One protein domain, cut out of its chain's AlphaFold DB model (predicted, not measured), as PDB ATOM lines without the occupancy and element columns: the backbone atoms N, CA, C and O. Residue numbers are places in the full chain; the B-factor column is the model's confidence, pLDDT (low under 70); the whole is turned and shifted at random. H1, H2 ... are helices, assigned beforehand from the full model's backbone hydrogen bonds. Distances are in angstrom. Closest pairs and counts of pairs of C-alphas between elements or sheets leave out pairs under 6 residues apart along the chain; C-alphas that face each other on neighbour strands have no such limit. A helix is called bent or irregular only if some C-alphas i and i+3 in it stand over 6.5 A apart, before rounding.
ATOM      1  N   PHE A 324     -16.301 -13.020  12.312       93.69
ATOM      2  CA  PHE A 324     -15.336 -13.132  11.211       93.69
ATOM      3  C   PHE A 324     -13.917 -13.439  11.704       93.69
ATOM      4  O   PHE A 324     -12.964 -13.257  10.947       93.69
ATOM      5  N   ALA A 325     -13.758 -13.879  12.957       92.00
ATOM      6  CA  ALA A 325     -12.449 -14.233  13.499       92.00
ATOM      7  C   ALA A 325     -11.788 -15.349  12.672       92.00
ATOM      8  O   ALA A 325     -10.645 -15.194  12.249       92.00
ATOM      9  N   ASP A 326     -12.546 -16.394  12.327       95.62
ATOM     10  CA  ASP A 326     -12.054 -17.513  11.514       95.62
ATOM     11  C   ASP A 326     -11.667 -17.078  10.093       95.62
ATOM     12  O   ASP A 326     -10.603 -17.439   9.598       95.62
ATOM     13  N   ASP A 327     -12.494 -16.252   9.439       95.56
ATOM     14  CA  ASP A 327     -12.194 -15.694   8.111       95.56
ATOM     15  C   ASP A 327     -10.916 -14.834   8.138       95.56
ATOM     16  O   ASP A 327     -10.072 -14.934   7.243       95.56
ATOM     17  N   ARG A 328     -10.764 -13.988   9.168       93.56
ATOM     18  CA  ARG A 328      -9.583 -13.140   9.367       93.56
ATOM     19  C   ARG A 328      -8.335 -13.989   9.581       93.56
ATOM     20  O   ARG A 328      -7.332 -13.756   8.909       93.56
ATOM     21  N   GLN A 329      -8.409 -14.977  10.470       94.62
ATOM     22  CA  GLN A 329      -7.301 -15.876  10.778       94.62
ATOM     23  C   GLN A 329      -6.898 -16.703   9.552       94.62
ATOM     24  O   GLN A 329      -5.713 -16.790   9.236       94.62
ATOM     25  N   ALA A 330      -7.866 -17.244   8.808       96.62
ATOM     26  CA  ALA A 330      -7.606 -17.990   7.581       96.62
ATOM     27  C   ALA A 330      -6.938 -17.115   6.506       96.62
ATOM     28  O   ALA A 330      -5.986 -17.549   5.853       96.62
ATOM     29  N   ALA A 331      -7.399 -15.869   6.333       94.62
ATOM     30  CA  ALA A 331      -6.789 -14.928   5.397       94.62
ATOM     31  C   ALA A 331      -5.358 -14.542   5.810       94.62
ATOM     32  O   ALA A 331      -4.465 -14.530   4.962       94.62
ATOM     33  N   PHE A 332      -5.128 -14.281   7.101       95.88
ATOM     34  CA  PHE A 332      -3.801 -13.999   7.657       95.88
ATOM     35  C   PHE A 332      -2.834 -15.163   7.438       95.88
ATOM     36  O   PHE A 332      -1.715 -14.966   6.954       95.88
ATOM     37  N   GLN A 333      -3.279 -16.380   7.757       96.94
ATOM     38  CA  GLN A 333      -2.482 -17.586   7.608       96.94
ATOM     39  C   GLN A 333      -2.110 -17.820   6.141       96.94
ATOM     40  O   GLN A 333      -0.927 -17.959   5.842       96.94
ATOM     41  N   LYS A 334      -3.073 -17.771   5.207       97.88
ATOM     42  CA  LYS A 334      -2.763 -17.942   3.775       97.88
ATOM     43  C   LYS A 334      -1.876 -16.849   3.204       97.88
ATOM     44  O   LYS A 334      -0.964 -17.163   2.446       97.88
ATOM     45  N   CYS A 335      -2.094 -15.592   3.581       95.06
ATOM     46  CA  CYS A 335      -1.204 -14.496   3.202       95.06
ATOM     47  C   CYS A 335       0.237 -14.763   3.673       95.06
ATOM     48  O   CYS A 335       1.184 -14.629   2.900       95.06
ATOM     49  N   SER A 336       0.401 -15.218   4.917       97.50
ATOM     50  CA  SER A 336       1.711 -15.522   5.497       97.50
ATOM     51  C   SER A 336       2.381 -16.722   4.819       97.50
ATOM     52  O   SER A 336       3.537 -16.615   4.425       97.50
ATOM     53  N   GLU A 337       1.661 -17.818   4.576       98.25
ATOM     54  CA  GLU A 337       2.182 -18.978   3.834       98.25
ATOM     55  C   GLU A 337       2.655 -18.595   2.422       98.25
ATOM     56  O   GLU A 337       3.765 -18.941   2.024       98.25
ATOM     57  N   LEU A 338       1.856 -17.819   1.683       98.06
ATOM     58  CA  LEU A 338       2.222 -17.348   0.343       98.06
ATOM     59  C   LEU A 338       3.420 -16.389   0.379       98.06
ATOM     60  O   LEU A 338       4.255 -16.421  -0.522       98.06
ATOM     61  N   SER A 339       3.540 -15.563   1.426       97.00
ATOM     62  CA  SER A 339       4.706 -14.693   1.605       97.00
ATOM     63  C   SER A 339       6.000 -15.494   1.770       97.00
ATOM     64  O   SER A 339       7.007 -15.159   1.158       97.00
ATOM     65  N   VAL A 340       5.960 -16.604   2.514       97.31
ATOM     66  CA  VAL A 340       7.103 -17.514   2.665       97.31
ATOM     67  C   VAL A 340       7.441 -18.186   1.336       97.31
ATOM     68  O   VAL A 340       8.600 -18.151   0.920       97.31
ATOM     69  N   GLN A 341       6.433 -18.700   0.622       96.12
ATOM     70  CA  GLN A 341       6.621 -19.346  -0.682       96.12
ATOM     71  C   GLN A 341       7.317 -18.426  -1.696       96.12
ATOM     72  O   GLN A 341       8.187 -18.883  -2.434       96.12
ATOM     73  N   LEU A 342       7.013 -17.121  -1.705       94.94
ATOM     74  CA  LEU A 342       7.693 -16.155  -2.580       94.94
ATOM     75  C   LEU A 342       9.214 -16.112  -2.360       94.94
ATOM     76  O   LEU A 342       9.960 -15.969  -3.329       94.94
ATOM     77  N   PHE A 343       9.685 -16.257  -1.119       94.94
ATOM     78  CA  PHE A 343      11.119 -16.303  -0.813       94.94
ATOM     79  C   PHE A 343      11.725 -17.683  -1.029       94.94
ATOM     80  O   PHE A 343      12.872 -17.781  -1.458       94.94
ATOM     81  N   GLU A 344      10.962 -18.753  -0.818       93.25
ATOM     82  CA  GLU A 344      11.411 -20.108  -1.150       93.25
ATOM     83  C   GLU A 344      11.667 -20.268  -2.654       93.25
ATOM     84  O   GLU A 344      12.604 -20.964  -3.044       93.25
ATOM     85  N   LEU A 345      10.936 -19.543  -3.512       91.06
ATOM     86  CA  LEU A 345      11.237 -19.483  -4.945       91.06
ATOM     87  C   LEU A 345      12.662 -18.972  -5.222       91.06
ATOM     88  O   LEU A 345      13.300 -19.474  -6.151       91.06
ATOM     89  N   LEU A 346      13.192 -18.039  -4.418       88.44
ATOM     90  CA  LEU A 346      14.568 -17.532  -4.547       88.44
ATOM     91  C   LEU A 346      15.632 -18.547  -4.125       88.44
ATOM     92  O   LEU A 346      16.772 -18.410  -4.549       88.44
ATOM     93  N   ASN A 347      15.287 -19.557  -3.327       83.00
ATOM     94  CA  ASN A 347      16.170 -20.697  -3.059       83.00
ATOM     95  C   ASN A 347      15.905 -21.875  -4.028       83.00
ATOM     96  O   ASN A 347      16.711 -22.790  -4.167       83.00
ATOM     97  N   GLY A 348      14.766 -21.846  -4.721       83.81
ATOM     98  CA  GLY A 348      14.370 -22.802  -5.747       83.81
ATOM     99  C   GLY A 348      14.600 -22.280  -7.166       83.81
ATOM    100  O   GLY A 348      15.654 -21.741  -7.505       83.81
ATOM    101  N   ALA A 349      13.590 -22.451  -8.020       77.88
ATOM    102  CA  ALA A 349      13.683 -22.204  -9.459       77.88
ATOM    103  C   ALA A 349      14.092 -20.760  -9.830       77.88
ATOM    104  O   ALA A 349      14.717 -20.553 -10.865       77.88
ATOM    105  N   TYR A 350      13.765 -19.765  -8.996       77.94
ATOM    106  CA  TYR A 350      14.096 -18.346  -9.209       77.94
ATOM    107  C   TYR A 350      15.542 -18.006  -8.801       77.94
ATOM    108  O   TYR A 350      16.143 -17.075  -9.340       77.94
ATOM    109  N   GLY A 351      16.101 -18.753  -7.847       76.31
ATOM    110  CA  GLY A 351      17.511 -18.667  -7.454       76.31
ATOM    111  C   GLY A 351      18.439 -19.416  -8.394       76.31
ATOM    112  O   GLY A 351      19.540 -18.949  -8.692       76.31
ATOM    113  N   GLN A 352      17.987 -20.567  -8.894       75.06
ATOM    114  CA  GLN A 352      18.733 -21.368  -9.861       75.06
ATOM    115  C   GLN A 352      19.072 -20.518 -11.095       75.06
ATOM    116  O   GLN A 352      18.223 -19.818 -11.637       75.06
ATOM    117  N   ALA A 353      20.342 -20.529 -11.511       76.56
ATOM    118  CA  ALA A 353      20.891 -19.672 -12.574       76.56
ATOM    119  C   ALA A 353      20.782 -18.142 -12.345       76.56
ATOM    120  O   ALA A 353      21.030 -17.364 -13.271       76.56
ATOM    121  N   GLY A 354      20.452 -17.697 -11.127       84.56
ATOM    122  CA  GLY A 354      20.398 -16.282 -10.762       84.56
ATOM    123  C   GLY A 354      19.267 -15.510 -11.443       84.56
ATOM    124  O   GLY A 354      19.444 -14.333 -11.746       84.56
ATOM    125  N   TYR A 355      18.117 -16.144 -11.710       86.31
ATOM    126  CA  TYR A 355      17.007 -15.511 -12.441       86.31
ATOM    127  C   TYR A 355      16.519 -14.199 -11.821       86.31
ATOM    128  O   TYR A 355      16.143 -13.286 -12.557       86.31
ATOM    129  N   TYR A 356      16.593 -14.063 -10.494       87.56
ATOM    130  CA  TYR A 356      16.274 -12.826  -9.772       87.56
ATOM    131  C   TYR A 356      17.068 -11.591 -10.240       87.56
ATOM    132  O   TYR A 356      16.649 -10.468  -9.971       87.56
ATOM    133  N   ARG A 357      18.202 -11.766 -10.932       90.81
ATOM    134  CA  ARG A 357      19.014 -10.664 -11.473       90.81
ATOM    135  C   ARG A 357      18.373 -10.000 -12.689       90.81
ATOM    136  O   ARG A 357      18.576  -8.814 -12.924       90.81
ATOM    137  N   TYR A 358      17.593 -10.759 -13.457       90.50
ATOM    138  CA  TYR A 358      17.138 -10.365 -14.795       90.50
ATOM    139  C   TYR A 358      15.680  -9.907 -14.834       90.50
ATOM    140  O   TYR A 358      15.148  -9.606 -15.904       90.50
ATOM    141  N   VAL A 359      15.003  -9.910 -13.690       87.94
ATOM    142  CA  VAL A 359      13.560  -9.681 -13.605       87.94
ATOM    143  C   VAL A 359      13.213  -8.202 -13.614       87.94
ATOM    144  O   VAL A 359      14.044  -7.339 -13.341       87.94
ATOM    145  N   HIS A 360      11.956  -7.904 -13.936       84.38
ATOM    146  CA  HIS A 360      11.477  -6.531 -13.930       84.38
ATOM    147  C   HIS A 360      11.475  -5.950 -12.510       84.38
ATOM    148  O   HIS A 360      11.170  -6.650 -11.543       84.38
ATOM    149  N   ASP A 361      11.684  -4.639 -12.418       81.88
ATOM    150  CA  ASP A 361      11.554  -3.787 -11.229       81.88
ATOM    151  C   ASP A 361      10.366  -4.167 -10.316       81.88
ATOM    152  O   ASP A 361      10.468  -4.190  -9.088       81.88
ATOM    153  N   ILE A 362       9.231  -4.536 -10.916       81.06
ATOM    154  CA  ILE A 362       8.015  -4.906 -10.181       81.06
ATOM    155  C   ILE A 362       8.150  -6.184  -9.345       81.06
ATOM    156  O   ILE A 362       7.515  -6.298  -8.301       81.06
ATOM    157  N   VAL A 363       8.970  -7.145  -9.773       86.19
ATOM    158  CA  VAL A 363       9.224  -8.381  -9.017       86.19
ATOM    159  C   VAL A 363       9.957  -8.048  -7.721       86.19
ATOM    160  O   VAL A 363       9.569  -8.522  -6.657       86.19
ATOM    161  N   ILE A 364      10.953  -7.163  -7.797       86.44
ATOM    162  CA  ILE A 364      11.733  -6.714  -6.639       86.44
ATOM    163  C   ILE A 364      10.848  -5.972  -5.633       86.44
ATOM    164  O   ILE A 364      10.923  -6.241  -4.436       86.44
ATOM    165  N   LEU A 365       9.960  -5.096  -6.111       83.50
ATOM    166  CA  LEU A 365       8.982  -4.411  -5.261       83.50
ATOM    167  C   LEU A 365       8.027  -5.375  -4.561       83.50
ATOM    168  O   LEU A 365       7.792  -5.256  -3.363       83.50
ATOM    169  N   ASN A 366       7.489  -6.344  -5.297       87.88
ATOM    170  CA  ASN A 366       6.576  -7.339  -4.744       87.88
ATOM    171  C   ASN A 366       7.253  -8.206  -3.670       87.88
ATOM    172  O   ASN A 366       6.667  -8.449  -2.613       87.88
ATOM    173  N   LEU A 367       8.510  -8.605  -3.894       91.88
ATOM    174  CA  LEU A 367       9.324  -9.258  -2.867       91.88
ATOM    175  C   LEU A 367       9.528  -8.339  -1.661       91.88
ATOM    176  O   LEU A 367       9.377  -8.786  -0.530       91.88
ATOM    177  N   ALA A 368       9.796  -7.049  -1.867       89.06
ATOM    178  CA  ALA A 368       9.951  -6.120  -0.754       89.06
ATOM    179  C   ALA A 368       8.682  -6.027   0.114       89.06
ATOM    180  O   ALA A 368       8.771  -6.144   1.336       89.06
ATOM    181  N   VAL A 369       7.499  -5.915  -0.504       87.19
ATOM    182  CA  VAL A 369       6.200  -5.925   0.199       87.19
ATOM    183  C   VAL A 369       6.017  -7.213   1.009       87.19
ATOM    184  O   VAL A 369       5.590  -7.170   2.163       87.19
ATOM    185  N   SER A 370       6.376  -8.360   0.432       93.94
ATOM    186  CA  SER A 370       6.295  -9.660   1.102       93.94
ATOM    187  C   SER A 370       7.244  -9.772   2.307       93.94
ATOM    188  O   SER A 370       6.858 -10.257   3.372       93.94
ATOM    189  N   ALA A 371       8.469  -9.251   2.198       93.44
ATOM    190  CA  ALA A 371       9.421  -9.254   3.307       93.44
ATOM    191  C   ALA A 371       8.980  -8.327   4.446       93.44
ATOM    192  O   ALA A 371       9.148  -8.684   5.611       93.44
ATOM    193  N   VAL A 372       8.409  -7.157   4.126       88.62
ATOM    194  CA  VAL A 372       7.820  -6.253   5.131       88.62
ATOM    195  C   VAL A 372       6.682  -6.956   5.862       88.62
ATOM    196  O   VAL A 372       6.663  -6.945   7.090       88.62
ATOM    197  N   TRP A 373       5.795  -7.649   5.134       91.50
ATOM    198  CA  TRP A 373       4.742  -8.459   5.749       91.50
ATOM    199  C   TRP A 373       5.312  -9.451   6.770       91.50
ATOM    200  O   TRP A 373       4.847  -9.482   7.908       91.50
ATOM    201  N   ILE A 374       6.349 -10.211   6.404       94.31
ATOM    202  CA  ILE A 374       7.004 -11.153   7.322       94.31
ATOM    203  C   ILE A 374       7.608 -10.424   8.530       94.31
ATOM    204  O   ILE A 374       7.356 -10.819   9.667       94.31
ATOM    205  N   CYS A 375       8.374  -9.353   8.309       89.50
ATOM    206  CA  CYS A 375       9.041  -8.608   9.381       89.50
ATOM    207  C   CYS A 375       8.058  -8.037  10.410       89.50
ATOM    208  O   CYS A 375       8.357  -8.056  11.603       89.50
ATOM    209  N   ASP A 376       6.896  -7.575   9.958       86.88
ATOM    210  CA  ASP A 376       5.907  -6.935  10.824       86.88
ATOM    211  C   ASP A 376       4.997  -7.951  11.527       86.88
ATOM    212  O   ASP A 376       4.528  -7.696  12.635       86.88
ATOM    213  N   ASN A 377       4.762  -9.118  10.916       89.62
ATOM    214  CA  ASN A 377       3.715 -10.041  11.360       89.62
ATOM    215  C   ASN A 377       4.222 -11.382  11.903       89.62
ATOM    216  O   ASN A 377       3.412 -12.151  12.422       89.62
ATOM    217  N   TRP A 378       5.526 -11.689  11.840       91.94
ATOM    218  CA  TRP A 378       6.045 -13.005  12.258       91.94
ATOM    219  C   TRP A 378       5.658 -13.399  13.690       91.94
ATOM    220  O   TRP A 378       5.496 -14.581  13.973       91.94
ATOM    221  N   ARG A 379       5.463 -12.427  14.592       89.06
ATOM    222  CA  ARG A 379       5.063 -12.674  15.990       89.06
ATOM    223  C   ARG A 379       3.641 -13.208  16.145       89.06
ATOM    224  O   ARG A 379       3.350 -13.809  17.170       89.06
ATOM    225  N   ALA A 380       2.766 -12.963  15.174       89.31
ATOM    226  CA  ALA A 380       1.397 -13.477  15.173       89.31
ATOM    227  C   ALA A 380       1.241 -14.732  14.301       89.31
ATOM    228  O   ALA A 380       0.165 -15.328  14.255       89.31
ATOM    229  N   MET A 381       2.293 -15.133  13.580       93.19
ATOM    230  CA  MET A 381       2.286 -16.375  12.812       93.19
ATOM    231  C   MET A 381       2.347 -17.586  13.756       93.19
ATOM    232  O   MET A 381       2.976 -17.505  14.816       93.19
ATOM    233  N   PRO A 382       1.761 -18.736  13.366       91.69
ATOM    234  CA  PRO A 382       2.045 -20.006  14.023       91.69
ATOM    235  C   PRO A 382       3.557 -20.231  14.118       91.69
ATOM    236  O   PRO A 382       4.283 -19.915  13.177       91.69
ATOM    237  N   GLN A 383       4.030 -20.788  15.236       89.81
ATOM    238  CA  GLN A 383       5.461 -20.915  15.531       89.81
ATOM    239  C   GLN A 383       6.262 -21.554  14.385       89.81
ATOM    240  O   GLN A 383       7.308 -21.031  14.003       89.81
ATOM    241  N   GLU A 384       5.755 -22.646  13.810       93.44
ATOM    242  CA  GLU A 384       6.396 -23.335  12.683       93.44
ATOM    243  C   GLU A 384       6.519 -22.426  11.454       93.44
ATOM    244  O   GLU A 384       7.597 -22.313  10.869       93.44
ATOM    245  N   LEU A 385       5.448 -21.699  11.116       95.25
ATOM    246  CA  LEU A 385       5.435 -20.767   9.991       95.25
ATOM    247  C   LEU A 385       6.352 -19.560  10.237       95.25
ATOM    248  O   LEU A 385       7.041 -19.126   9.319       95.25
ATOM    249  N   ALA A 386       6.414 -19.037  11.466       94.06
ATOM    250  CA  ALA A 386       7.322 -17.949  11.831       94.06
ATOM    251  C   ALA A 386       8.796 -18.358  11.664       94.06
ATOM    252  O   ALA A 386       9.602 -17.595  11.120       94.06
ATOM    253  N   MET A 387       9.143 -19.577  12.095       93.12
ATOM    254  CA  MET A 387      10.477 -20.152  11.907       93.12
ATOM    255  C   MET A 387      10.802 -20.324  10.422       93.12
ATOM    256  O   MET A 387      11.883 -19.921   9.982       93.12
ATOM    257  N   GLN A 388       9.859 -20.862   9.644       95.62
ATOM    258  CA  GLN A 388      10.005 -21.031   8.200       95.62
ATOM    259  C   GLN A 388      10.180 -19.682   7.489       95.62
ATOM    260  O   GLN A 388      11.086 -19.536   6.673       95.62
ATOM    261  N   ALA A 389       9.397 -18.664   7.852       95.50
ATOM    262  CA  ALA A 389       9.491 -17.321   7.288       95.50
ATOM    263  C   ALA A 389      10.854 -16.671   7.561       95.50
ATOM    264  O   ALA A 389      11.479 -16.113   6.656       95.50
ATOM    265  N   CYS A 390      11.354 -16.788   8.796       94.69
ATOM    266  CA  CYS A 390      12.683 -16.296   9.153       94.69
ATOM    267  C   CYS A 390      13.786 -17.010   8.362       94.69
ATOM    268  O   CYS A 390      14.718 -16.362   7.881       94.69
ATOM    269  N   ALA A 391      13.682 -18.335   8.221       95.12
ATOM    270  CA  ALA A 391      14.625 -19.126   7.442       95.12
ATOM    271  C   ALA A 391      14.595 -18.744   5.955       95.12
ATOM    272  O   ALA A 391      15.654 -18.525   5.371       95.12
ATOM    273  N   ALA A 392      13.407 -18.587   5.365       95.69
ATOM    274  CA  ALA A 392      13.234 -18.237   3.959       95.69
ATOM    275  C   ALA A 392      13.840 -16.863   3.623       95.69
ATOM    276  O   ALA A 392      14.570 -16.744   2.641       95.69
ATOM    277  N   ILE A 393      13.633 -15.840   4.467       95.69
ATOM    278  CA  ILE A 393      14.251 -14.514   4.275       95.69
ATOM    279  C   ILE A 393      15.782 -14.588   4.352       95.69
ATOM    280  O   ILE A 393      16.462 -13.973   3.530       95.69
ATOM    281  N   ARG A 394      16.336 -15.344   5.310       95.00
ATOM    282  CA  ARG A 394      17.793 -15.517   5.447       95.00
ATOM    283  C   ARG A 394      18.388 -16.243   4.242       95.00
ATOM    284  O   ARG A 394      19.340 -15.749   3.653       95.00
ATOM    285  N   GLN A 395      17.773 -17.346   3.822       94.38
ATOM    286  CA  GLN A 395      18.192 -18.088   2.632       94.38
ATOM    287  C   GLN A 395      18.114 -17.225   1.369       94.38
ATOM    288  O   GLN A 395      19.034 -17.244   0.558       94.38
ATOM    289  N   ALA A 396      17.062 -16.417   1.219       94.19
ATOM    290  CA  ALA A 396      16.947 -15.474   0.112       94.19
ATOM    291  C   ALA A 396      18.033 -14.380   0.163       94.19
ATOM    292  O   ALA A 396      18.590 -14.017  -0.874       94.19
ATOM    293  N   ALA A 397      18.373 -13.867   1.351       93.75
ATOM    294  CA  ALA A 397      19.468 -12.911   1.523       93.75
ATOM    295  C   ALA A 397      20.832 -13.521   1.147       93.75
ATOM    296  O   ALA A 397      21.658 -12.847   0.532       93.75
ATOM    297  N   ASP A 398      21.052 -14.796   1.471       92.56
ATOM    298  CA  ASP A 398      22.266 -15.525   1.103       92.56
ATOM    299  C   ASP A 398      22.313 -15.804  -0.407       92.56
ATOM    300  O   ASP A 398      23.318 -15.510  -1.056       92.56
ATOM    301  N   ALA A 399      21.209 -16.272  -0.999       91.50
ATOM    302  CA  ALA A 399      21.096 -16.557  -2.433       91.50
ATOM    303  C   ALA A 399      21.292 -15.310  -3.315       91.50
ATOM    304  O   ALA A 399      21.819 -15.399  -4.426       91.50
ATOM    305  N   THR A 400      20.886 -14.140  -2.814       92.12
ATOM    306  CA  THR A 400      21.038 -12.847  -3.502       92.12
ATOM    307  C   THR A 400      22.357 -12.138  -3.188       92.12
ATOM    308  O   THR A 400      22.697 -11.154  -3.845       92.12
ATOM    309  N   SER A 401      23.140 -12.642  -2.229       92.06
ATOM    310  CA  SER A 401      24.398 -12.019  -1.811       92.06
ATOM    311  C   SER A 401      25.441 -11.815  -2.922       92.06
ATOM    312  O   SER A 401      26.120 -10.787  -2.858       92.06
ATOM    313  N   PRO A 402      25.560 -12.672  -3.963       90.94
ATOM    314  CA  PRO A 402      26.512 -12.429  -5.046       90.94
ATOM    315  C   PRO A 402      26.265 -11.115  -5.796       90.94
ATOM    316  O   PRO A 402      27.215 -10.513  -6.275       90.94
ATOM    317  N   SER A 403      25.018 -10.629  -5.843       90.50
ATOM    318  CA  SER A 403      24.658  -9.406  -6.570       90.50
ATOM    319  C   SER A 403      24.904  -8.109  -5.799       90.50
ATOM    320  O   SER A 403      24.566  -7.040  -6.294       90.50
ATOM    321  N   LEU A 404      25.446  -8.143  -4.579       88.94
ATOM    322  CA  LEU A 404      25.594  -6.935  -3.748       88.94
ATOM    323  C   LEU A 404      26.478  -5.851  -4.369       88.94
ATOM    324  O   LEU A 404      26.213  -4.659  -4.165       88.94
ATOM    325  N   GLU A 405      27.494  -6.276  -5.114       87.06
ATOM    326  CA  GLU A 405      28.465  -5.397  -5.769       87.06
ATOM    327  C   GLU A 405      27.981  -4.928  -7.155       87.06
ATOM    328  O   GLU A 405      28.458  -3.917  -7.676       87.06
ATOM    329  N   ASP A 406      26.954  -5.575  -7.717       89.06
ATOM    330  CA  ASP A 406      26.420  -5.297  -9.053       89.06
ATOM    331  C   ASP A 406      25.450  -4.100  -9.035       89.06
ATOM    332  O   ASP A 406      24.247  -4.225  -9.252       89.06
ATOM    333  N   TYR A 407      25.951  -2.893  -8.757       85.19
ATOM    334  CA  TYR A 407      25.132  -1.685  -8.541       85.19
ATOM    335  C   TYR A 407      24.232  -1.275  -9.726       85.19
ATOM    336  O   TYR A 407      23.277  -0.509  -9.550       85.19
ATOM    337  N   LEU A 408      24.535  -1.755 -10.934       86.69
ATOM    338  CA  LEU A 408      23.708  -1.546 -12.123       86.69
ATOM    339  C   LEU A 408      22.491  -2.477 -12.156       86.69
ATOM    340  O   LEU A 408      21.497  -2.162 -12.815       86.69
ATOM    341  N   GLU A 409      22.542  -3.595 -11.443       88.06
ATOM    342  CA  GLU A 409      21.501  -4.611 -11.423       88.06
ATOM    343  C   GLU A 409      20.472  -4.354 -10.334       88.06
ATOM    344  O   GLU A 409      20.789  -3.973  -9.204       88.06
ATOM    345  N   GLN A 410      19.217  -4.654 -10.658       81.88
ATOM    346  CA  GLN A 410      18.131  -4.606  -9.690       81.88
ATOM    347  C   GLN A 410      18.330  -5.592  -8.525       81.88
ATOM    348  O   GLN A 410      17.953  -5.290  -7.390       81.88
ATOM    349  N   GLY A 411      18.968  -6.741  -8.788       86.12
ATOM    350  CA  GLY A 411      19.258  -7.767  -7.783       86.12
ATOM    351  C   GLY A 411      20.093  -7.254  -6.605       86.12
ATOM    352  O   GLY A 411      19.872  -7.681  -5.472       86.12
ATOM    353  N   SER A 412      20.977  -6.275  -6.833       87.56
ATOM    354  CA  SER A 412      21.802  -5.675  -5.774       87.56
ATOM    355  C   SER A 412      20.971  -4.977  -4.695       87.56
ATOM    356  O   SER A 412      21.256  -5.091  -3.499       87.56
ATOM    357  N   TYR A 413      19.896  -4.289  -5.090       84.88
ATOM    358  CA  TYR A 413      19.010  -3.588  -4.163       84.88
ATOM    359  C   TYR A 413      18.176  -4.565  -3.340       84.88
ATOM    360  O   TYR A 413      18.046  -4.380  -2.129       84.88
ATOM    361  N   LEU A 414      17.683  -5.636  -3.971       88.44
ATOM    362  CA  LEU A 414      17.005  -6.724  -3.267       88.44
ATOM    363  C   LEU A 414      17.927  -7.352  -2.215       88.44
ATOM    364  O   LEU A 414      17.528  -7.482  -1.062       88.44
ATOM    365  N   ALA A 415      19.171  -7.671  -2.579       90.88
ATOM    366  CA  ALA A 415      20.136  -8.284  -1.670       90.88
ATOM    367  C   ALA A 415      20.409  -7.419  -0.426       90.88
ATOM    368  O   ALA A 415      20.383  -7.906   0.709       90.88
ATOM    369  N   ARG A 416      20.619  -6.106  -0.614       89.12
ATOM    370  CA  ARG A 416      20.805  -5.155   0.501       89.12
ATOM    371  C   ARG A 416      19.565  -5.076   1.386       89.12
ATOM    372  O   ARG A 416      19.685  -5.091   2.612       89.12
ATOM    373  N   PHE A 417      18.386  -5.028   0.774       89.44
ATOM    374  CA  PHE A 417      17.120  -4.962   1.489       89.44
ATOM    375  C   PHE A 417      16.840  -6.232   2.307       89.44
ATOM    376  O   PHE A 417      16.511  -6.143   3.487       89.44
ATOM    377  N   LEU A 418      17.066  -7.423   1.749       92.94
ATOM    378  CA  LEU A 418      16.878  -8.682   2.479       92.94
ATOM    379  C   LEU A 418      17.856  -8.827   3.650       92.94
ATOM    380  O   LEU A 418      17.468  -9.290   4.724       92.94
ATOM    381  N   ARG A 419      19.101  -8.352   3.505       92.00
ATOM    382  CA  ARG A 419      20.045  -8.262   4.633       92.00
ATOM    383  C   ARG A 419      19.552  -7.326   5.732       92.00
ATOM    384  O   ARG A 419      19.756  -7.617   6.908       92.00
ATOM    385  N   PHE A 420      18.904  -6.219   5.375       89.38
ATOM    386  CA  PHE A 420      18.253  -5.345   6.347       89.38
ATOM    387  C   PHE A 420      17.094  -6.058   7.060       89.38
ATOM    388  O   PHE A 420      17.052  -6.055   8.290       89.38
ATOM    389  N   CYS A 421      16.222  -6.759   6.330       90.25
ATOM    390  CA  CYS A 421      15.154  -7.576   6.918       90.25
ATOM    391  C   CYS A 421      15.701  -8.634   7.891       90.25
ATOM    392  O   CYS A 421      15.174  -8.791   8.990       90.25
ATOM    393  N   CYS A 422      16.818  -9.292   7.561       92.56
ATOM    394  CA  CYS A 422      17.471 -10.263   8.448       92.56
ATOM    395  C   CYS A 422      17.905  -9.676   9.802       92.56
ATOM    396  O   CYS A 422      18.007 -10.428  10.771       92.56
ATOM    397  N   LYS A 423      18.164  -8.360   9.884       89.44
ATOM    398  CA  LYS A 423      18.480  -7.667  11.146       89.44
ATOM    399  C   LYS A 423      17.236  -7.409  12.002       89.44
ATOM    400  O   LYS A 423      17.358  -7.334  13.219       89.44
ATOM    401  N   LYS A 424      16.058  -7.264  11.381       86.50
ATOM    402  CA  LYS A 424      14.770  -7.095  12.082       86.50
ATOM    403  C   LYS A 424      14.212  -8.418  12.614       86.50
ATOM    404  O   LYS A 424      13.430  -8.420  13.562       86.50
ATOM    405  N   LEU A 425      14.601  -9.533  12.003       88.31
ATOM    406  CA  LEU A 425      14.170 -10.871  12.392       88.31
ATOM    407  C   LEU A 425      15.070 -11.447  13.500       88.31
ATOM    408  O   LEU A 425      16.279 -11.192  13.505       88.31
ATOM    409  N   PRO A 426      14.526 -12.253  14.429       84.75
ATOM    410  CA  PRO A 426      15.308 -12.835  15.518       84.75
ATOM    411  C   PRO A 426      16.478 -13.686  14.992       84.75
ATOM    412  O   PRO A 426      16.352 -14.406  13.997       84.75
ATOM    413  N   SER A 427      17.637 -13.582  15.650       73.44
ATOM    414  CA  SER A 427      18.879 -14.308  15.323       73.44
ATOM    415  C   SER A 427      18.847 -15.769  15.769       73.44
ATOM    416  O   SER A 427      19.283 -16.649  15.032       73.44
ATOM    417  N   THR A 428      18.281 -16.028  16.946       66.00
ATOM    418  CA  THR A 428      18.015 -17.356  17.505       66.00
ATOM    419  C   THR A 428      16.583 -17.357  18.022       66.00
ATOM    420  O   THR A 428      16.253 -16.571  18.908       66.00
ATOM    421  N   MET A 429      15.708 -18.195  17.466       57.22
ATOM    422  CA  MET A 429      14.317 -18.285  17.919       57.22
ATOM    423  C   MET A 429      14.221 -19.044  19.255       57.22
ATOM    424  O   MET A 429      13.720 -20.160  19.311       57.22
ATOM    425  N   SER A 430      14.679 -18.439  20.355       52.34
ATOM    426  CA  SER A 430      14.201 -18.789  21.697       52.34
ATOM    427  C   SER A 430      12.863 -18.072  21.913       52.34
ATOM    428  O   SER A 430      12.797 -17.014  22.539       52.34
ATOM    429  N   ILE A 431      11.791 -18.606  21.319       51.25
ATOM    430  CA  ILE A 431      10.412 -18.085  21.417       51.25
ATOM    431  C   ILE A 431       9.851 -18.409  22.811       51.25
ATOM    432  O   ILE A 431       8.912 -19.178  22.954       51.25
ATOM    433  N   ASN A 432      10.480 -17.888  23.861       48.25
ATOM    434  CA  ASN A 432       9.997 -18.049  25.234       48.25
ATOM    435  C   ASN A 432       9.844 -16.720  25.981       48.25
ATOM    436  O   ASN A 432       9.309 -16.722  27.081       48.25
ATOM    437  N   GLU A 433      10.247 -15.584  25.398       44.31
ATOM    438  CA  GLU A 433      10.180 -14.292  26.104       44.31
ATOM    439  C   GLU A 433       9.133 -13.309  25.575       44.31
ATOM    440  O   GLU A 433       8.870 -12.313  26.234       44.31
ATOM    441  N   ASN A 434       8.460 -13.584  24.453       46.03
ATOM    442  CA  ASN A 434       7.326 -12.770  24.009       46.03
ATOM    443  C   ASN A 434       6.250 -13.685  23.419       46.03
ATOM    444  O   ASN A 434       6.445 -14.256  22.347       46.03
ATOM    445  N   SER A 435       5.146 -13.839  24.152       39.78
ATOM    446  CA  SER A 435       3.929 -14.532  23.709       39.78
ATOM    447  C   SER A 435       3.539 -14.089  22.291       39.78
ATOM    448  O   SER A 435       3.738 -12.909  21.975       39.78
ATOM    449  N   PRO A 436       2.971 -14.968  21.438       49.88
ATOM    450  CA  PRO A 436       2.411 -14.518  20.173       49.88
ATOM    451  C   PRO A 436       1.422 -13.384  20.449       49.88
ATOM    452  O   PRO A 436       0.554 -13.501  21.318       49.88
ATOM    453  N   VAL A 437       1.599 -12.262  19.753       56.66
ATOM    454  CA  VAL A 437       0.591 -11.199  19.735       56.66
ATOM    455  C   VAL A 437      -0.597 -11.800  18.994       56.66
ATOM    456  O   VAL A 437      -0.406 -12.322  17.893       56.66
ATOM    457  N   ASN A 438      -1.796 -11.794  19.588       53.31
ATOM    458  CA  ASN A 438      -2.980 -12.268  18.873       53.31
ATOM    459  C   ASN A 438      -3.064 -11.520  17.542       53.31
ATOM    460  O   ASN A 438      -2.884 -10.304  17.503       53.31
ATOM    461  N   ALA A 439      -3.376 -12.223  16.451       50.69
ATOM    462  CA  ALA A 439      -3.527 -11.592  15.137       50.69
ATOM    463  C   ALA A 439      -4.589 -10.469  15.131       50.69
ATOM    464  O   ALA A 439      -4.613  -9.640  14.225       50.69
ATOM    465  N   GLU A 440      -5.460 -10.453  16.146       48.41
ATOM    466  CA  GLU A 440      -6.490  -9.446  16.414       48.41
ATOM    467  C   GLU A 440      -5.935  -8.134  16.994       48.41
ATOM    468  O   GLU A 440      -6.543  -7.085  16.801       48.41
ATOM    469  N   ASP A 441      -4.772  -8.187  17.648       49.59
ATOM    470  CA  ASP A 441      -4.105  -7.050  18.293       49.59
ATOM    471  C   ASP A 441      -3.036  -6.406  17.389       49.59
ATOM    472  O   ASP A 441      -2.391  -5.421  17.761       49.59
ATOM    473  N   LEU A 442      -2.828  -6.952  16.185       52.69
ATOM    474  CA  LEU A 442      -1.882  -6.411  15.218       52.69
ATOM    475  C   LEU A 442      -2.408  -5.104  14.617       52.69
ATOM    476  O   LEU A 442      -3.290  -5.079  13.756       52.69
ATOM    477  N   VAL A 443      -1.800  -3.992  15.025       52.06
ATOM    478  CA  VAL A 443      -1.917  -2.729  14.301       52.06
ATOM    479  C   VAL A 443      -1.040  -2.832  13.059       52.06
ATOM    480  O   VAL A 443       0.177  -2.963  13.164       52.06
ATOM    481  N   ILE A 444      -1.657  -2.757  11.878       48.84
ATOM    482  CA  ILE A 444      -0.931  -2.618  10.611       48.84
ATOM    483  C   ILE A 444       0.045  -1.438  10.756       48.84
ATOM    484  O   ILE A 444      -0.399  -0.316  11.018       48.84
ATOM    485  N   SER A 445       1.350  -1.686  10.602       42.09
ATOM    486  CA  SER A 445       2.377  -0.640  10.700       42.09
ATOM    487  C   SER A 445       2.125   0.465   9.662       42.09
ATOM    488  O   SER A 445       1.558   0.207   8.600       42.09
ATOM    489  N   GLU A 446       2.513   1.713   9.945       40.41
ATOM    490  CA  GLU A 446       2.385   2.811   8.966       40.41
ATOM    491  C   GLU A 446       3.190   2.531   7.682       40.41
ATOM    492  O   GLU A 446       2.732   2.851   6.587       40.41
ATOM    493  N   ASP A 447       4.324   1.834   7.794       36.47
ATOM    494  CA  ASP A 447       5.140   1.394   6.655       36.47
ATOM    495  C   ASP A 447       4.411   0.342   5.809       36.47
ATOM    496  O   ASP A 447       4.433   0.401   4.578       36.47
ATOM    497  N   ALA A 448       3.697  -0.587   6.452       39.56
ATOM    498  CA  ALA A 448       2.814  -1.511   5.764       39.56
ATOM    499  C   ALA A 448       1.634  -0.749   5.146       39.56
ATOM    500  O   ALA A 448       1.332  -0.963   3.983       39.56
ATOM    501  N   LYS A 449       0.996   0.203   5.837       42.41
ATOM    502  CA  LYS A 449      -0.061   1.037   5.232       42.41
ATOM    503  C   LYS A 449       0.442   1.751   3.980       42.41
ATOM    504  O   LYS A 449      -0.238   1.709   2.960       42.41
ATOM    505  N   TRP A 450       1.644   2.318   4.014       40.62
ATOM    506  CA  TRP A 450       2.286   2.936   2.856       40.62
ATOM    507  C   TRP A 450       2.546   1.928   1.730       40.62
ATOM    508  O   TRP A 450       2.122   2.153   0.598       40.62
ATOM    509  N   ALA A 451       3.160   0.780   2.043       34.44
ATOM    510  CA  ALA A 451       3.475  -0.279   1.079       34.44
ATOM    511  C   ALA A 451       2.224  -0.951   0.488       34.44
ATOM    512  O   ALA A 451       2.290  -1.655  -0.513       34.44
ATOM    513  N   MET A 452       1.076  -0.726   1.114       41.69
ATOM    514  CA  MET A 452      -0.226  -1.222   0.701       41.69
ATOM    515  C   MET A 452      -1.090  -0.130   0.050       41.69
ATOM    516  O   MET A 452      -2.285  -0.345  -0.133       41.69
ATOM    517  N   GLY A 453      -0.523   1.041  -0.268       41.91
ATOM    518  CA  GLY A 453      -1.266   2.151  -0.872       41.91
ATOM    519  C   GLY A 453      -2.367   2.721   0.030       41.91
ATOM    520  O   GLY A 453      -3.292   3.341  -0.460       41.91
ATOM    521  N   LEU A 454      -2.308   2.514   1.350       40.62
ATOM    522  CA  LEU A 454      -3.331   2.943   2.315       40.62
ATOM    523  C   LEU A 454      -3.086   4.357   2.890       40.62
ATOM    524  O   LEU A 454      -3.515   4.661   4.006       40.62
ATOM    525  N   ASN A 455      -2.341   5.214   2.183       42.22
ATOM    526  CA  ASN A 455      -1.767   6.435   2.752       42.22
ATOM    527  C   ASN A 455      -2.772   7.620   2.782       42.22
ATOM    528  O   ASN A 455      -3.350   7.952   1.746       42.22
ATOM    529  N   PRO A 456      -2.951   8.343   3.909       33.66
ATOM    530  CA  PRO A 456      -3.789   9.552   3.989       33.66
ATOM    531  C   PRO A 456      -3.317  10.747   3.142       33.66
ATOM    532  O   PRO A 456      -4.111  11.648   2.879       33.66
ATOM    533  N   PHE A 457      -2.066  10.777   2.670       34.00
ATOM    534  CA  PHE A 457      -1.528  11.924   1.918       34.00
ATOM    535  C   PHE A 457      -2.042  12.062   0.474       34.00
ATOM    536  O   PHE A 457      -1.819  13.100  -0.146       34.00
ATOM    537  N   TYR A 594      -8.867   2.570   0.137       45.81
ATOM    538  CA  TYR A 594      -7.566   2.121  -0.337       45.81
ATOM    539  C   TYR A 594      -7.495   0.634  -0.723       45.81
ATOM    540  O   TYR A 594      -6.453   0.156  -1.154       45.81
ATOM    541  N   LEU A 595      -8.581  -0.141  -0.612       42.91
ATOM    542  CA  LEU A 595      -8.550  -1.570  -0.965       42.91
ATOM    543  C   LEU A 595      -8.285  -1.817  -2.455       42.91
ATOM    544  O   LEU A 595      -7.638  -2.803  -2.799       42.91
ATOM    545  N   SER A 596      -8.751  -0.930  -3.342       40.78
ATOM    546  CA  SER A 596      -8.380  -0.994  -4.762       40.78
ATOM    547  C   SER A 596      -6.917  -0.622  -4.997       40.78
ATOM    548  O   SER A 596      -6.328  -1.112  -5.954       40.78
ATOM    549  N   GLU A 597      -6.340   0.217  -4.132       40.88
ATOM    550  CA  GLU A 597      -4.930   0.622  -4.184       40.88
ATOM    551  C   GLU A 597      -4.030  -0.475  -3.615       40.88
ATOM    552  O   GLU A 597      -3.007  -0.753  -4.209       40.88
ATOM    553  N   SER A 598      -4.462  -1.210  -2.586       43.25
ATOM    554  CA  SER A 598      -3.742  -2.352  -2.006       43.25
ATOM    555  C   SER A 598      -3.595  -3.555  -2.943       43.25
ATOM    556  O   SER A 598      -2.738  -4.403  -2.703       43.25
ATOM    557  N   LEU A 599      -4.435  -3.683  -3.972       40.12
ATOM    558  CA  LEU A 599      -4.288  -4.706  -5.020       40.12
ATOM    559  C   LEU A 599      -3.263  -4.304  -6.088       40.12
ATOM    560  O   LEU A 599      -2.892  -5.105  -6.948       40.12
ATOM    561  N   VAL A 600      -2.823  -3.052  -6.045       39.78
ATOM    562  CA  VAL A 600      -1.765  -2.500  -6.867       39.78
ATOM    563  C   VAL A 600      -0.543  -2.312  -5.953       39.78
ATOM    564  O   VAL A 600      -0.687  -1.991  -4.778       39.78
ATOM    565  N   PRO A 601       0.684  -2.570  -6.419       37.00
ATOM    566  CA  PRO A 601       1.874  -2.132  -5.696       37.00
ATOM    567  C   PRO A 601       1.767  -0.626  -5.386       37.00
ATOM    568  O   PRO A 601       1.149   0.097  -6.170       37.00
ATOM    569  N   PRO A 602       2.333  -0.143  -4.269       38.03
ATOM    570  CA  PRO A 602       2.181   1.243  -3.845       38.03
ATOM    571  C   PRO A 602       2.624   2.173  -4.976       38.03
ATOM    572  O   PRO A 602       3.691   1.993  -5.568       38.03
ATOM    573  N   ALA A 603       1.764   3.126  -5.319       36.47
ATOM    574  CA  ALA A 603       2.029   4.039  -6.412       36.47
ATOM    575  C   ALA A 603       3.023   5.121  -6.008       36.47
ATOM    576  O   ALA A 603       3.074   5.560  -4.856       36.47
ATOM    577  N   TYR A 604       3.810   5.568  -6.982       38.00
ATOM    578  CA  TYR A 604       4.794   6.612  -6.747       38.00
ATOM    579  C   TYR A 604       4.100   7.956  -6.481       38.00
ATOM    580  O   TYR A 604       3.215   8.345  -7.249       38.00
ATOM    581  N   PRO A 605       4.505   8.710  -5.444       31.11
ATOM    582  CA  PRO A 605       4.110  10.103  -5.300       31.11
ATOM    583  C   PRO A 605       4.455  10.889  -6.572       31.11
ATOM    584  O   PRO A 605       5.619  11.000  -6.945       31.11
ATOM    585  N   ASN A 614      14.312   7.160  -9.697       50.91
ATOM    586  CA  ASN A 614      14.964   6.040  -9.001       50.91
ATOM    587  C   ASN A 614      14.104   5.453  -7.872       50.91
ATOM    588  O   ASN A 614      14.610   4.968  -6.865       50.91
ATOM    589  N   SER A 615      12.791   5.481  -8.010       53.34
ATOM    590  CA  SER A 615      11.858   5.324  -6.904       53.34
ATOM    591  C   SER A 615      11.930   3.987  -6.154       53.34
ATOM    592  O   SER A 615      11.631   3.978  -4.971       53.34
ATOM    593  N   ILE A 616      12.395   2.887  -6.761       50.81
ATOM    594  CA  ILE A 616      12.699   1.622  -6.051       50.81
ATOM    595  C   ILE A 616      13.957   1.745  -5.200       50.81
ATOM    596  O   ILE A 616      13.998   1.271  -4.071       50.81
ATOM    597  N   ILE A 617      14.991   2.370  -5.751       50.72
ATOM    598  CA  ILE A 617      16.282   2.543  -5.095       50.72
ATOM    599  C   ILE A 617      16.104   3.518  -3.947       50.72
ATOM    600  O   ILE A 617      16.437   3.166  -2.827       50.72
ATOM    601  N   THR A 618      15.474   4.662  -4.198       51.81
ATOM    602  CA  THR A 618      15.128   5.661  -3.189       51.81
ATOM    603  C   THR A 618      14.151   5.104  -2.151       51.81
ATOM    604  O   THR A 618      14.281   5.447  -0.987       51.81
ATOM    605  N   PHE A 619      13.224   4.207  -2.513       57.28
ATOM    606  CA  PHE A 619      12.323   3.529  -1.566       57.28
ATOM    607  C   PHE A 619      13.040   2.505  -0.676       57.28
ATOM    608  O   PHE A 619      12.930   2.538   0.547       57.28
ATOM    609  N   LEU A 620      13.817   1.594  -1.262       55.91
ATOM    610  CA  LEU A 620      14.579   0.604  -0.496       55.91
ATOM    611  C   LEU A 620      15.692   1.281   0.323       55.91
ATOM    612  O   LEU A 620      15.999   0.863   1.443       55.91
ATOM    613  N   GLN A 621      16.268   2.366  -0.203       50.84
ATOM    614  CA  GLN A 621      17.178   3.247   0.521       50.84
ATOM    615  C   GLN A 621      16.457   4.020   1.623       50.84
ATOM    616  O   GLN A 621      16.993   4.072   2.718       50.84
ATOM    617  N   SER A 622      15.257   4.568   1.420       51.06
ATOM    618  CA  SER A 622      14.550   5.308   2.475       51.06
ATOM    619  C   SER A 622      14.169   4.399   3.640       51.06
ATOM    620  O   SER A 622      14.402   4.776   4.786       51.06
ATOM    621  N   ILE A 623      13.716   3.168   3.374       47.12
ATOM    622  CA  ILE A 623      13.454   2.171   4.425       47.12
ATOM    623  C   ILE A 623      14.741   1.810   5.181       47.12
ATOM    624  O   ILE A 623      14.731   1.697   6.407       47.12
ATOM    625  N   SER A 624      15.858   1.631   4.471       40.22
ATOM    626  CA  SER A 624      17.136   1.292   5.115       40.22
ATOM    627  C   SER A 624      17.817   2.478   5.810       40.22
ATOM    628  O   SER A 624      18.551   2.258   6.769       40.22
ATOM    629  N   SER A 625      17.558   3.718   5.382       37.41
ATOM    630  CA  SER A 625      18.197   4.942   5.897       37.41
ATOM    631  C   SER A 625      17.418   5.592   7.038       37.41
ATOM    632  O   SER A 625      18.027   6.194   7.912       37.41
ATOM    633  N   ALA A 626      16.090   5.439   7.089       36.78
ATOM    634  CA  ALA A 626      15.246   5.952   8.177       36.78
ATOM    635  C   ALA A 626      15.494   5.265   9.540       36.78
ATOM    636  O   ALA A 626      14.824   5.567  10.523       36.78
ATOM    637  N   SER A 627      16.439   4.326   9.598       34.25
ATOM    638  CA  SER A 627      16.808   3.562  10.794       34.25
ATOM    639  C   SER A 627      18.314   3.587  11.093       34.25
ATOM    640  O   SER A 627      18.779   2.771  11.892       34.25
ATOM    641  N   ALA A 628      19.059   4.507  10.463       27.78
ATOM    642  CA  ALA A 628      20.446   4.829  10.805       27.78
ATOM    643  C   ALA A 628      20.521   5.950  11.850       27.78
ATOM    644  O   ALA A 628      19.764   6.938  11.705       27.78
TER     645      ALA A 628
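What this domain is: This is residues 324 to 457, 594 to 605 and 614 to 628 of the 628 residues of an uncharacterized protein of Kalmanozyma brasiliensis (strain GHG001) (UniProt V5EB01). Three helices, H3, H4 and H5, make an up-and-down bundle, each running against the one before it, and the long H1 crosses H3 and packs along H4 with its second half. H8 packs on H5 on the side away from H4, the short H6 packs on H3, H2 lies near the start of H5, and H7 touches no helix. The printed part has 161 residues with eight named helices, H1 to H8 in chain order, and no named strand: all helix. It is compact, with a radius of gyration of the C-alphas of 15.7 A, and spans 45 by 39 by 32 A.

Where its parts are: H1, residues 324 to 347, begins with C-alpha 324 at (-15.336, -13.132, 11.211) and is 35.4 A long. H2 is residues 352 to 357. H3, residues 361 to 380, is 29.9 A long, with a kink of 31 degrees near residue 374. H4, residues 383 to 405, is 35.0 A long, with a kink of 38 degrees near residue 399. H2, H3 and H4 are irregular: C-alphas 353 and 356 are 8.7 A apart, 376 and 379 7.8 A, 402 and 405 7.3 A. H5, residues 410 to 424, is 22.2 A long. H6 is residues 446 to 451, H7 residues 595 to 598, and H8 residues 615 to 625, ending with C-alpha 625 at (18.197, 4.942, 5.897).

How they stand to each other: H3 and H4 form a helical hairpin, closest at the C-alphas of Trp 378 and Ala 386, 5.1 A. H4 and H5 form another, closest at Leu 404 and Ser 412, 4.5 A between C-alphas. H3 and H5 touch at a shallow tilt of 8 degrees, the same way, closest at C-alphas 364 and 414, 6.3 A. H1 touches H3 with residues 336 to 343 alone, at a steep tilt of 52 degrees, closest at C-alphas 339 and 370, 5.3 A. H5 touches H8, closest at C-alphas 417 and 620, 6.4 A. H3 touches H6 with residues 369 to 373 alone, closest at C-alphas 369 and 451, 6.3 A. Every O i to N i+4 pair is within hydrogen-bond range in H5, H6 and H8, against 17 of 20 in H1, 14 of 16 in H3, 15 of 19 in H4 and 0 of 2 in H2, where 1 of 3 O i to N i+3 pairs is; H7 is too short for an i+4 pair.

The domain as a whole: The C-alphas farthest apart, Phe 324 and Glu 405, are 47.6 A apart. Residues 458 to 593 and 606 to 613 are not printed, with C-alpha gaps of 11.7 A and 12.2 A. The link H5 to H6 is long. Residues 428 to 457, 594 to 605 and 614 to 628 have pLDDT under 70.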